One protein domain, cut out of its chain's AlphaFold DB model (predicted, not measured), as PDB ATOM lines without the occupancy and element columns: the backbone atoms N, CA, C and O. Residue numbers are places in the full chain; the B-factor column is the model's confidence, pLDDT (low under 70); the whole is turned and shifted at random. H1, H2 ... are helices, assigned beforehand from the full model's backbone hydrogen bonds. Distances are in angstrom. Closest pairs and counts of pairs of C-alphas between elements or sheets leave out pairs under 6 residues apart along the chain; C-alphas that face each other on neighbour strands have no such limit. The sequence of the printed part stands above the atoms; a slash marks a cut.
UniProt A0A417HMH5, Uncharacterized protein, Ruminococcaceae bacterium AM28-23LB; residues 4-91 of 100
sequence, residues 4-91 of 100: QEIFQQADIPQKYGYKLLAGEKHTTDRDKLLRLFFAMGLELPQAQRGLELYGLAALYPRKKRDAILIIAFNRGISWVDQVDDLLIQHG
ATOM      1  N   GLN A   4     204.829 207.220 221.120       90.44
ATOM      2  CA  GLN A   4     205.505 206.092 221.760       90.44
ATOM      3  C   GLN A   4     204.519 204.999 222.183       90.44
ATOM      4  O   GLN A   4     204.783 203.829 221.920       90.44
ATOM      5  N   GLU A   5     203.378 205.385 222.762       92.25
ATOM      6  CA  GLU A   5     202.294 204.460 223.123       92.25
ATOM      7  C   GLU A   5     201.730 203.757 221.882       92.25
ATOM      8  O   GLU A   5     201.518 202.549 221.910       92.25
ATOM      9  N   ILE A   6     201.572 204.480 220.766       93.94
ATOM     10  CA  ILE A   6     201.093 203.909 219.491       93.94
ATOM     11  C   ILE A   6     202.045 202.823 219.003       93.94
ATOM     12  O   ILE A   6     201.617 201.720 218.672       93.94
ATOM     13  N   PHE A   7     203.344 203.113 218.983       93.50
ATOM     14  CA  PHE A   7     204.344 202.141 218.551       93.50
ATOM     15  C   PHE A   7     204.423 200.935 219.485       93.50
ATOM     16  O   PHE A   7     204.536 199.810 219.008       93.50
ATOM     17  N   GLN A   8     204.313 201.146 220.796       93.19
ATOM     18  CA  GLN A   8     204.276 200.055 221.764       93.19
ATOM     19  C   GLN A   8     203.061 199.148 221.544       93.19
ATOM     20  O   GLN A   8     203.221 197.934 221.463       93.19
ATOM     21  N   GLN A   9     201.872 199.730 221.389       93.31
ATOM     22  CA  GLN A   9     200.632 198.987 221.174       93.31
ATOM     23  C   GLN A   9     200.606 198.258 219.823       93.31
ATOM     24  O   GLN A   9     200.113 197.138 219.726       93.31
ATOM     25  N   ALA A  10     201.176 198.860 218.777       93.81
ATOM     26  CA  ALA A  10     201.325 198.222 217.470       93.81
ATOM     27  C   ALA A  10     202.378 197.096 217.455       93.81
ATOM     28  O   ALA A  10     202.511 196.397 216.450       93.81
ATOM     29  N   ASP A  11     203.132 196.915 218.544       93.06
ATOM     30  CA  ASP A  11     204.357 196.113 218.605       93.06
ATOM     31  C   ASP A  11     205.366 196.487 217.503       93.06
ATOM     32  O   ASP A  11     205.945 195.641 216.829       93.06
ATOM     33  N   ILE A  12     205.574 197.789 217.293       92.06
ATOM     34  CA  ILE A  12     206.532 198.338 216.329       92.06
ATOM     35  C   ILE A  12     207.669 199.019 217.102       92.06
ATOM     36  O   ILE A  12     207.416 199.917 217.906       92.06
ATOM     37  N   PRO A  13     208.950 198.679 216.855       92.38
ATOM     38  CA  PRO A  13     210.062 199.405 217.463       92.38
ATOM     39  C   PRO A  13     209.989 200.898 217.120       92.38
ATOM     40  O   PRO A  13     209.924 201.252 215.945       92.38
ATOM     41  N   GLN A  14     210.064 201.792 218.113       91.75
ATOM     42  CA  GLN A  14     209.845 203.233 217.900       91.75
ATOM     43  C   GLN A  14     210.711 203.815 216.774       91.75
ATOM     44  O   GLN A  14     210.205 204.504 215.893       91.75
ATOM     45  N   LYS A  15     212.013 203.487 216.747       92.00
ATOM     46  CA  LYS A  15     212.938 203.931 215.687       92.00
ATOM     47  C   LYS A  15     212.475 203.487 214.298       92.00
ATOM     48  O   LYS A  15     212.658 204.218 213.332       92.00
ATOM     49  N   TYR A  16     211.892 202.295 214.191       91.31
ATOM     50  CA  TYR A  16     211.329 201.804 212.938       91.31
ATOM     51  C   TYR A  16     210.017 202.517 212.591       91.31
ATOM     52  O   TYR A  16     209.868 202.966 211.459       91.31
ATOM     53  N   GLY A  17     209.126 202.700 213.568       91.06
ATOM     54  CA  GLY A  17     207.867 203.430 213.406       91.06
ATOM     55  C   GLY A  17     208.066 204.872 212.938       91.06
ATOM     56  O   GLY A  17     207.431 205.299 211.979       91.06
ATOM     57  N   TYR A  18     209.016 205.605 213.527       92.12
ATOM     58  CA  TYR A  18     209.363 206.955 213.069       92.12
ATOM     59  C   TYR A  18     209.862 206.971 211.622       92.12
ATOM     60  O   TYR A  18     209.433 207.823 210.849       92.12
ATOM     61  N   LYS A  19     210.707 206.009 211.230       92.12
ATOM     62  CA  LYS A  19     211.181 205.890 209.845       92.12
ATOM     63  C   LYS A  19     210.069 205.544 208.858       92.12
ATOM     64  O   LYS A  19     210.111 206.026 207.732       92.12
ATOM     65  N   LEU A  20     209.091 204.732 209.268       89.88
ATOM     66  CA  LEU A  20     207.899 204.458 208.461       89.88
ATOM     67  C   LEU A  20     207.092 205.741 208.244       89.88
ATOM     68  O   LEU A  20     206.814 206.086 207.102       89.88
ATOM     69  N   LEU A  21     206.782 206.477 209.318       85.44
ATOM     70  CA  LEU A  21     206.004 207.719 209.233       85.44
ATOM     71  C   LEU A  21     206.723 208.831 208.454       85.44
ATOM     72  O   LEU A  21     206.067 209.626 207.789       85.44
ATOM     73  N   ALA A  22     208.054 208.895 208.532       88.62
ATOM     74  CA  ALA A  22     208.866 209.853 207.784       88.62
ATOM     75  C   ALA A  22     209.077 209.460 206.309       88.62
ATOM     76  O   ALA A  22     209.657 210.232 205.553       88.62
ATOM     77  N   GLY A  23     208.660 208.256 205.897       85.38
ATOM     78  CA  GLY A  23     208.922 207.724 204.555       85.38
ATOM     79  C   GLY A  23     210.374 207.282 204.316       85.38
ATOM     80  O   GLY A  23     210.698 206.813 203.230       85.38
ATOM     81  N   GLU A  24     211.247 207.366 205.324       90.62
ATOM     82  CA  GLU A  24     212.642 206.902 205.260       90.62
ATOM     83  C   GLU A  24     212.763 205.376 205.167       90.62
ATOM     84  O   GLU A  24     213.794 204.844 204.752       90.62
ATOM     85  N   LYS A  25     211.732 204.648 205.610       90.12
ATOM     86  CA  LYS A  25     211.641 203.202 205.434       90.12
ATOM     87  C   LYS A  25     210.277 202.827 204.883       90.12
ATOM     88  O   LYS A  25     209.257 203.387 205.269       90.12
ATOM     89  N   HIS A  26     210.279 201.825 204.015       89.50
ATOM     90  CA  HIS A  26     209.083 201.268 203.407       89.50
ATOM     91  C   HIS A  26     208.860 199.837 203.907       89.50
ATOM     92  O   HIS A  26     209.816 199.126 204.231       89.50
ATOM     93  N   THR A  27     207.599 199.424 204.010       89.94
ATOM     94  CA  THR A  27     207.213 198.054 204.356       89.94
ATOM     95  C   THR A  27     206.268 197.525 203.296       89.94
ATOM     96  O   THR A  27     205.334 198.217 202.908       89.94
ATOM     97  N   THR A  28     206.502 196.294 202.854       91.75
ATOM     98  CA  THR A  28     205.559 195.535 202.023       91.75
ATOM     99  C   THR A  28     204.655 194.633 202.868       91.75
ATOM    100  O   THR A  28     203.719 194.026 202.355       91.75
ATOM    101  N   ASP A  29     204.925 194.549 204.174       92.88
ATOM    102  CA  ASP A  29     204.114 193.806 205.128       92.88
ATOM    103  C   ASP A  29     202.862 194.609 205.498       92.88
ATOM    104  O   ASP A  29     202.934 195.639 206.181       92.88
ATOM    105  N   ARG A  30     201.715 194.114 205.025       95.12
ATOM    106  CA  ARG A  30     200.399 194.717 205.239       95.12
ATOM    107  C   ARG A  30     199.973 194.663 206.702       95.12
ATOM    108  O   ARG A  30     199.363 195.617 207.179       95.12
ATOM    109  N   ASP A  31     200.314 193.597 207.418       96.00
ATOM    110  CA  ASP A  31     199.881 193.405 208.800       96.00
ATOM    111  C   ASP A  31     200.574 194.416 209.719       96.00
ATOM    112  O   ASP A  31     199.923 194.999 210.582       96.00
ATOM    113  N   LYS A  32     201.849 194.745 209.464       93.88
ATOM    114  CA  LYS A  32     202.556 195.817 210.191       93.88
ATOM    115  C   LYS A  32     201.864 197.176 210.062       93.88
ATOM    116  O   LYS A  32     201.756 197.901 211.050       93.88
ATOM    117  N   LEU A  33     201.380 197.525 208.868       94.81
ATOM    118  CA  LEU A  33     200.623 198.765 208.678       94.81
ATOM    119  C   LEU A  33     199.260 198.701 209.362       94.81
ATOM    120  O   LEU A  33     198.878 199.660 210.021       94.81
ATOM    121  N   LEU A  34     198.554 197.572 209.276       96.88
ATOM    122  CA  LEU A  34     197.268 197.398 209.950       96.88
ATOM    123  C   LEU A  34     197.400 197.509 211.475       96.88
ATOM    124  O   LEU A  34     196.611 198.227 212.086       96.88
ATOM    125  N   ARG A  35     198.430 196.900 212.085       96.44
ATOM    126  CA  ARG A  35     198.739 197.065 213.520       96.44
ATOM    127  C   ARG A  35     198.922 198.541 213.878       96.44
ATOM    128  O   ARG A  35     198.362 199.005 214.868       96.44
ATOM    129  N   LEU A  36     199.657 199.289 213.050       95.12
ATOM    130  CA  LEU A  36     199.841 200.727 213.234       95.12
ATOM    131  C   LEU A  36     198.524 201.503 213.081       95.12
ATOM    132  O   LEU A  36     198.234 202.359 213.907       95.12
ATOM    133  N   PHE A  37     197.713 201.200 212.069       96.44
ATOM    134  CA  PHE A  37     196.452 201.899 211.800       96.44
ATOM    135  C   PHE A  37     195.426 201.702 212.915       96.44
ATOM    136  O   PHE A  37     194.806 202.678 213.335       96.44
ATOM    137  N   PHE A  38     195.296 200.481 213.444       97.38
ATOM    138  CA  PHE A  38     194.465 200.226 214.621       97.38
ATOM    139  C   PHE A  38     194.989 200.978 215.843       97.38
ATOM    140  O   PHE A  38     194.229 201.707 216.475       97.38
ATOM    141  N   ALA A  39     196.298 200.903 216.118       95.88
ATOM    142  CA  ALA A  39     196.897 201.616 217.245       95.88
ATOM    143  C   ALA A  39     196.784 203.147 217.138       95.88
ATOM    144  O   ALA A  39     196.714 203.834 218.152       95.88
ATOM    145  N   MET A  40     196.742 203.692 215.921       94.50
ATOM    146  CA  MET A  40     196.477 205.110 215.659       94.50
ATOM    147  C   MET A  40     194.988 205.476 215.763       94.50
ATOM    148  O   MET A  40     194.668 206.662 215.735       94.50
ATOM    149  N   GLY A  41     194.091 204.493 215.876       95.38
ATOM    150  CA  GLY A  41     192.645 204.702 215.914       95.38
ATOM    151  C   GLY A  41     192.078 205.225 214.596       95.38
ATOM    152  O   GLY A  41     191.161 206.040 214.615       95.38
ATOM    153  N   LEU A  42     192.651 204.816 213.458       96.50
ATOM    154  CA  LEU A  42     192.178 205.260 212.148       96.50
ATOM    155  C   LEU A  42     190.805 204.679 211.809       96.50
ATOM    156  O   LEU A  42     190.491 203.534 212.131       96.50
ATOM    157  N   GLU A  43     190.029 205.447 211.054       97.69
ATOM    158  CA  GLU A  43     188.800 204.969 210.429       97.69
ATOM    159  C   GLU A  43     189.104 204.152 209.165       97.69
ATOM    160  O   GLU A  43     190.143 204.322 208.516       97.69
ATOM    161  N   LEU A  44     188.159 203.303 208.747       98.12
ATOM    162  CA  LEU A  44     188.317 202.453 207.565       98.12
ATOM    163  C   LEU A  44     188.764 203.222 206.299       98.12
ATOM    164  O   LEU A  44     189.692 202.747 205.641       98.12
ATOM    165  N   PRO A  45     188.193 204.392 205.934       98.12
ATOM    166  CA  PRO A  45     188.636 205.125 204.744       98.12
ATOM    167  C   PRO A  45     190.097 205.585 204.834       98.12
ATOM    168  O   PRO A  45     190.822 205.555 203.840       98.12
ATOM    169  N   GLN A  46     190.550 205.967 206.031       97.94
ATOM    170  CA  GLN A  46     191.926 206.397 206.278       97.94
ATOM    171  C   GLN A  46     192.892 205.212 206.189       97.94
ATOM    172  O   GLN A  46     193.936 205.325 205.549       97.94
ATOM    173  N   ALA A  47     192.523 204.063 206.762       97.50
ATOM    174  CA  ALA A  47     193.306 202.834 206.658       97.50
ATOM    175  C   ALA A  47     193.430 202.363 205.198       97.50
ATOM    176  O   ALA A  47     194.529 202.044 204.745       97.50
ATOM    177  N   GLN A  48     192.334 202.390 204.430       97.88
ATOM    178  CA  GLN A  48     192.343 202.051 203.001       97.88
ATOM    179  C   GLN A  48     193.248 202.993 202.202       97.88
ATOM    180  O   GLN A  48     194.078 202.533 201.417       97.88
ATOM    181  N   ARG A  49     193.148 204.305 202.453       97.62
ATOM    182  CA  ARG A  49     194.032 205.291 201.824       97.62
ATOM    183  C   ARG A  49     195.497 205.066 202.202       97.62
ATOM    184  O   ARG A  49     196.370 205.191 201.350       97.62
ATOM    185  N   GLY A  50     195.772 204.711 203.454       94.69
ATOM    186  CA  GLY A  50     197.111 204.366 203.923       94.69
ATOM    187  C   GLY A  50     197.699 203.164 203.181       94.69
ATOM    188  O   GLY A  50     198.838 203.232 202.728       94.69
ATOM    189  N   LEU A  51     196.917 202.095 202.995       96.25
ATOM    190  CA  LEU A  51     197.335 200.927 202.211       96.25
ATOM    191  C   LEU A  51     197.653 201.301 200.759       96.25
ATOM    192  O   LEU A  51     198.701 200.912 200.246       96.25
ATOM    193  N   GLU A  52     196.793 202.100 200.125       95.88
ATOM    194  CA  GLU A  52     196.981 202.567 198.748       95.88
ATOM    195  C   GLU A  52     198.263 203.398 198.588       95.88
ATOM    196  O   GLU A  52     199.038 203.163 197.664       95.88
ATOM    197  N   LEU A  53     198.533 204.327 199.516       93.06
ATOM    198  CA  LEU A  53     199.753 205.145 199.511       93.06
ATOM    199  C   LEU A  53     201.030 204.306 199.663       93.06
ATOM    200  O   LEU A  53     202.083 204.696 199.163       93.06
ATOM    201  N   TYR A  54     200.936 203.149 200.321       92.75
ATOM    202  CA  TYR A  54     202.021 202.170 200.418       92.75
ATOM    203  C   TYR A  54     202.052 201.169 199.248       92.75
ATOM    204  O   TYR A  54     202.891 200.274 199.243       92.75
ATOM    205  N   GLY A  55     201.164 201.294 198.257       94.00
ATOM    206  CA  GLY A  55     201.081 200.367 197.124       94.00
ATOM    207  C   GLY A  55     200.562 198.975 197.498       94.00
ATOM    208  O   GLY A  55     200.798 198.012 196.769       94.00
ATOM    209  N   LEU A  56     199.873 198.844 198.636       95.31
ATOM    210  CA  LEU A  56     199.310 197.585 199.114       95.31
ATOM    211  C   LEU A  56     197.840 197.447 198.728       95.31
ATOM    212  O   LEU A  56     197.088 198.416 198.635       95.31
ATOM    213  N   ALA A  57     197.408 196.198 198.556       95.88
ATOM    214  CA  ALA A  57     196.016 195.896 198.272       95.88
ATOM    215  C   ALA A  57     195.103 196.335 199.429       95.88
ATOM    216  O   ALA A  57     195.302 195.932 200.581       95.88
ATOM    217  N   ALA A  58     194.066 197.092 199.070       97.44
ATOM    218  CA  ALA A  58     192.947 197.452 199.928       97.44
ATOM    219  C   ALA A  58     192.335 196.226 200.632       97.44
ATOM    220  O   ALA A  58     192.366 195.107 200.106       97.44
ATOM    221  N   LEU A  59     191.731 196.442 201.804       97.88
ATOM    222  CA  LEU A  59     190.949 195.398 202.470       97.88
ATOM    223  C   LEU A  59     189.739 195.057 201.602       97.88
ATOM    224  O   LEU A  59     188.926 195.934 201.296       97.88
ATOM    225  N   TYR A  60     189.632 193.791 201.204       97.31
ATOM    226  CA  TYR A  60     188.605 193.332 200.277       97.31
ATOM    227  C   TYR A  60     187.507 192.530 200.994       97.31
ATOM    228  O   TYR A  60     187.782 191.420 201.446       97.31
ATOM    229  N   PRO A  61     186.242 192.995 201.027       96.88
ATOM    230  CA  PRO A  61     185.170 192.355 201.801       96.88
ATOM    231  C   PRO A  61     184.894 190.878 201.477       96.88
ATOM    232  O   PRO A  61     184.315 190.177 202.298       96.88
ATOM    233  N   ARG A  62     185.270 190.380 200.288       97.56
ATOM    234  CA  ARG A  62     185.084 188.956 199.943       97.56
ATOM    235  C   ARG A  62     186.161 188.044 200.527       97.56
ATOM    236  O   ARG A  62     185.978 186.831 200.546       97.56
ATOM    237  N   LYS A  63     187.294 188.596 200.970       97.75
ATOM    238  CA  LYS A  63     188.304 187.842 201.713       97.75
ATOM    239  C   LYS A  63     187.870 187.814 203.172       97.75
ATOM    240  O   LYS A  63     187.755 188.866 203.789       97.75
ATOM    241  N   LYS A  64     187.660 186.617 203.721       98.06
ATOM    242  CA  LYS A  64     187.190 186.413 205.100       98.06
ATOM    243  C   LYS A  64     188.010 187.212 206.121       98.06
ATOM    244  O   LYS A  64     187.435 187.983 206.883       98.06
ATOM    245  N   ARG A  65     189.343 187.106 206.060       98.12
ATOM    246  CA  ARG A  65     190.269 187.885 206.899       98.12
ATOM    247  C   ARG A  65     190.037 189.393 206.803       98.12
ATOM    248  O   ARG A  65     189.852 190.058 207.815       98.12
ATOM    249  N   ASP A  66     189.986 189.928 205.589       98.31
ATOM    250  CA  ASP A  66     189.792 191.363 205.361       98.31
ATOM    251  C   ASP A  66     188.394 191.826 205.804       98.31
ATOM    252  O   ASP A  66     188.260 192.934 206.315       98.31
ATOM    253  N   ALA A  67     187.363 190.987 205.671       98.50
ATOM    254  CA  ALA A  67     186.022 191.282 206.172       98.50
ATOM    255  C   ALA A  67     186.006 191.449 207.700       98.50
ATOM    256  O   ALA A  67     185.392 192.388 208.204       98.50
ATOM    257  N   ILE A  68     186.721 190.588 208.432       98.50
ATOM    258  CA  ILE A  68     186.870 190.697 209.892       98.50
ATOM    259  C   ILE A  68     187.571 192.009 210.263       98.50
ATOM    260  O   ILE A  68     187.102 192.729 211.142       98.50
ATOM    261  N   LEU A  69     188.643 192.365 209.550       98.44
ATOM    262  CA  LEU A  69     189.365 193.626 209.758       98.44
ATOM    263  C   LEU A  69     188.483 194.849 209.472       98.44
ATOM    264  O   LEU A  69     188.474 195.799 210.249       98.44
ATOM    265  N   ILE A  70     187.697 194.818 208.393       98.50
ATOM    266  CA  ILE A  70     186.722 195.869 208.063       98.50
ATOM    267  C   ILE A  70     185.690 196.026 209.186       98.50
ATOM    268  O   ILE A  70     185.376 197.146 209.584       98.50
ATOM    269  N   ILE A  71     185.181 194.914 209.725       98.19
ATOM    270  CA  ILE A  71     184.259 194.930 210.864       98.19
ATOM    271  C   ILE A  71     184.938 195.536 212.098       98.19
ATOM    272  O   ILE A  71     184.313 196.347 212.777       98.19
ATOM    273  N   ALA A  72     186.199 195.194 212.376       98.19
ATOM    274  CA  ALA A  72     186.953 195.768 213.490       98.19
ATOM    275  C   ALA A  72     187.100 197.294 213.366       98.19
ATOM    276  O   ALA A  72     186.811 198.009 214.325       98.19
ATOM    277  N   PHE A  73     187.452 197.797 212.175       98.31
ATOM    278  CA  PHE A  73     187.505 199.237 211.905       98.31
ATOM    279  C   PHE A  73     186.141 199.908 212.099       98.31
ATOM    280  O   PHE A  73     186.048 200.923 212.781       98.31
ATOM    281  N   ASN A  74     185.069 199.324 211.559       97.75
ATOM    282  CA  ASN A  74     183.720 199.884 211.686       97.75
ATOM    283  C   ASN A  74     183.192 199.865 213.131       97.75
ATOM    284  O   ASN A  74     182.335 200.670 213.479       97.75
ATOM    285  N   ARG A  75     183.695 198.957 213.977       97.06
ATOM    286  CA  ARG A  75     183.413 198.922 215.421       97.06
ATOM    287  C   ARG A  75     184.257 199.918 216.224       97.06
ATOM    288  O   ARG A  75     184.035 200.042 217.424       97.06
ATOM    289  N   GLY A  76     185.220 200.598 215.598       95.75
ATOM    290  CA  GLY A  76     186.133 201.516 216.279       95.75
ATOM    291  C   GLY A  76     187.113 200.812 217.221       95.75
ATOM    292  O   GLY A  76     187.550 201.410 218.203       95.75
ATOM    293  N   ILE A  77     187.444 199.540 216.965       96.06
ATOM    294  CA  ILE A  77     188.453 198.827 217.757       96.06
ATOM    295  C   ILE A  77     189.805 199.489 217.501       96.06
ATOM    296  O   ILE A  77     190.263 199.528 216.364       96.06
ATOM    297  N   SER A  78     190.453 199.989 218.550       93.12
ATOM    298  CA  SER A  78     191.788 200.593 218.462       93.12
ATOM    299  C   SER A  78     192.892 199.697 219.029       93.12
ATOM    300  O   SER A  78     194.051 199.840 218.656       93.12
ATOM    301  N   TRP A  79     192.561 198.733 219.892       94.56
ATOM    302  CA  TRP A  79     193.530 197.831 220.522       94.56
ATOM    303  C   TRP A  79     193.878 196.654 219.612       94.56
ATOM    304  O   TRP A  79     193.005 195.868 219.259       94.56
ATOM    305  N   VAL A  80     195.163 196.502 219.274       95.62
ATOM    306  CA  VAL A  80     195.633 195.453 218.351       95.62
ATOM    307  C   VAL A  80     195.339 194.053 218.888       95.62
ATOM    308  O   VAL A  80     194.880 193.210 218.126       95.62
ATOM    309  N   ASP A  81     195.491 193.834 220.195       95.62
ATOM    310  CA  ASP A  81     195.192 192.539 220.817       95.62
ATOM    311  C   ASP A  81     193.712 192.144 220.651       95.62
ATOM    312  O   ASP A  81     193.409 190.988 220.378       95.62
ATOM    313  N   GLN A  82     192.782 193.108 220.699       97.25
ATOM    314  CA  GLN A  82     191.358 192.836 220.454       97.25
ATOM    315  C   GLN A  82     191.077 192.477 218.989       97.25
ATOM    316  O   GLN A  82     190.155 191.716 218.698       97.25
ATOM    317  N   VAL A  83     191.851 193.033 218.052       97.75
ATOM    318  CA  VAL A  83     191.767 192.663 216.632       97.75
ATOM    319  C   VAL A  83     192.309 191.250 216.423       97.75
ATOM    320  O   VAL A  83     191.681 190.466 215.712       97.75
ATOM    321  N   ASP A  84     193.432 190.915 217.061       97.56
ATOM    322  CA  ASP A  84     194.019 189.574 217.034       97.56
ATOM    323  C   ASP A  84     193.035 188.539 217.610       97.56
ATOM    324  O   ASP A  84     192.765 187.528 216.960       97.56
ATOM    325  N   ASP A  85     192.402 188.830 218.752       97.94
ATOM    326  CA  ASP A  85     191.355 187.986 219.340       97.94
ATOM    327  C   ASP A  85     190.171 187.790 218.385       97.94
ATOM    328  O   ASP A  85     189.676 186.672 218.226       97.94
ATOM    329  N   LEU A  86     189.721 188.854 217.709       97.94
ATOM    330  CA  LEU A  86     188.617 188.774 216.751       97.94
ATOM    331  C   LEU A  86     188.977 187.899 215.539       97.94
ATOM    332  O   LEU A  86     188.153 187.109 215.081       97.94
ATOM    333  N   LEU A  87     190.204 188.013 215.024       98.25
ATOM    334  CA  LEU A  87     190.700 187.153 213.948       98.25
ATOM    335  C   LEU A  87     190.708 185.684 214.386       98.25
ATOM    336  O   LEU A  87     190.142 184.834 213.691       98.25
ATOM    337  N   ILE A  88     191.259 185.404 215.570       98.25
ATOM    338  CA  ILE A  88     191.360 184.054 216.135       98.25
ATOM    339  C   ILE A  88     189.971 183.446 216.365       98.25
ATOM    340  O   ILE A  88     189.728 182.308 215.961       98.25
ATOM    341  N   GLN A  89     189.028 184.205 216.936       97.94
ATOM    342  CA  GLN A  89     187.641 183.767 217.160       97.94
ATOM    343  C   GLN A  89     186.934 183.344 215.867       97.94
ATOM    344  O   GLN A  89     186.065 182.473 215.884       97.94
ATOM    345  N   HIS A  90     187.318 183.932 214.735       97.88
ATOM    346  CA  HIS A  90     186.780 183.592 213.422       97.88
ATOM    347  C   HIS A  90     187.670 182.621 212.623       97.88
ATOM    348  O   HIS A  90     187.367 182.339 211.459       97.88
ATOM    349  N   GLY A  91     188.715 182.053 213.230       97.62
ATOM    350  CA  GLY A  91     189.591 181.050 212.619       97.62
ATOM    351  C   GLY A  91     190.566 181.612 211.582       97.62
ATOM    352  O   GLY A  91     190.913 180.908 210.637       97.62
TER     353      GLY A  91
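What this domain is: This is residues 4 to 91 of the 100 residues of an uncharacterized protein of Ruminococcaceae bacterium AM28-23LB (UniProt A0A417HMH5). Six short helices make a crossed cluster with H3 in its middle: H1 and H2, which meet as a corner, lie to one side, and the helical hairpin of H5 and H6 lies to the other. H4 folds back on H3 in a second helical hairpin, H1 packs on H3 near Ala 39, and H2 sits at the far side, joined to the cluster through H1. The printed part has 88 residues, with six named helices in the order H1 to H6 and no named strand; the class is all helix. It is compact, with a radius of gyration of the C-alphas of 12.4 A, and spans 34 by 25 by 20 A.

How they stand to each other: H1, residues 4 to 9, and H2, residues 14 to 21, touch only at the corner by their tight link, about perpendicular at 86 degrees; their closest C-alphas, of Phe 7 and Gln 14, are 5.6 A apart. H3, residues 30 to 39, is the hub, touching three other helices. H1 touches H3 at a steep tilt of 63 degrees, opposite ways, closest at the C-alphas of Ile 6 and Ala 39, 5.3 A apart. H2 and H3 are only just apart, at 8.5 A. H4, residues 44 to 53, forms a helical hairpin with H3 at a steep tilt of 41 degrees, closest at the C-alphas of Phe 37 and Ala 47, 6.1 A apart. H5, residues 64 to 74, only just touches H4, with 3 pairs of C-alphas within 8 A; the closest, of Leu 44 and Phe 73, are 5.5 A apart. H5 is close to H3 but not clearly touching, with the C-alphas of Phe 38 and Phe 73 at 7.5 A. H6, residues 80 to 89, forms a helical hairpin with H5 at a steep tilt of 44 degrees, closest at the C-alphas of Ala 72 and Val 83, 6.5 A apart. H6 only just touches H3, with 3 pairs of C-alphas within 8 A, the closest being those of Arg 35 and Val 80 at 6.0 A. The helix packing is mostly crossed: leaving out H1 and H2, which touch only at the corner, 0 of the 5 pairs of helices that touch are at a shallow tilt. In H1, H2, H3, H4, H5 and H6 every O i to N i+4 pair is within hydrogen-bond range.

Where its parts are: H1 begins at C-alpha 4, (205.505, 206.092, 221.760), and measures 8.6 A from first to last C-alpha; H2 measures 10.5 A. H3, 14.3 A long, begins at C-alpha 30, (200.399, 194.717, 205.239). H4 measures 14.2 A, H5 15.4 A and H6 14.2 A, ending at C-alpha 89, (187.641, 183.767, 217.160).

The domain as a whole: The two C-alphas farthest apart, of Glu 24 and Gln 89, are 36.1 A apart. The printed part has no cut and no long link. Its mean pLDDT is 95.1, and no printed residue is under 70.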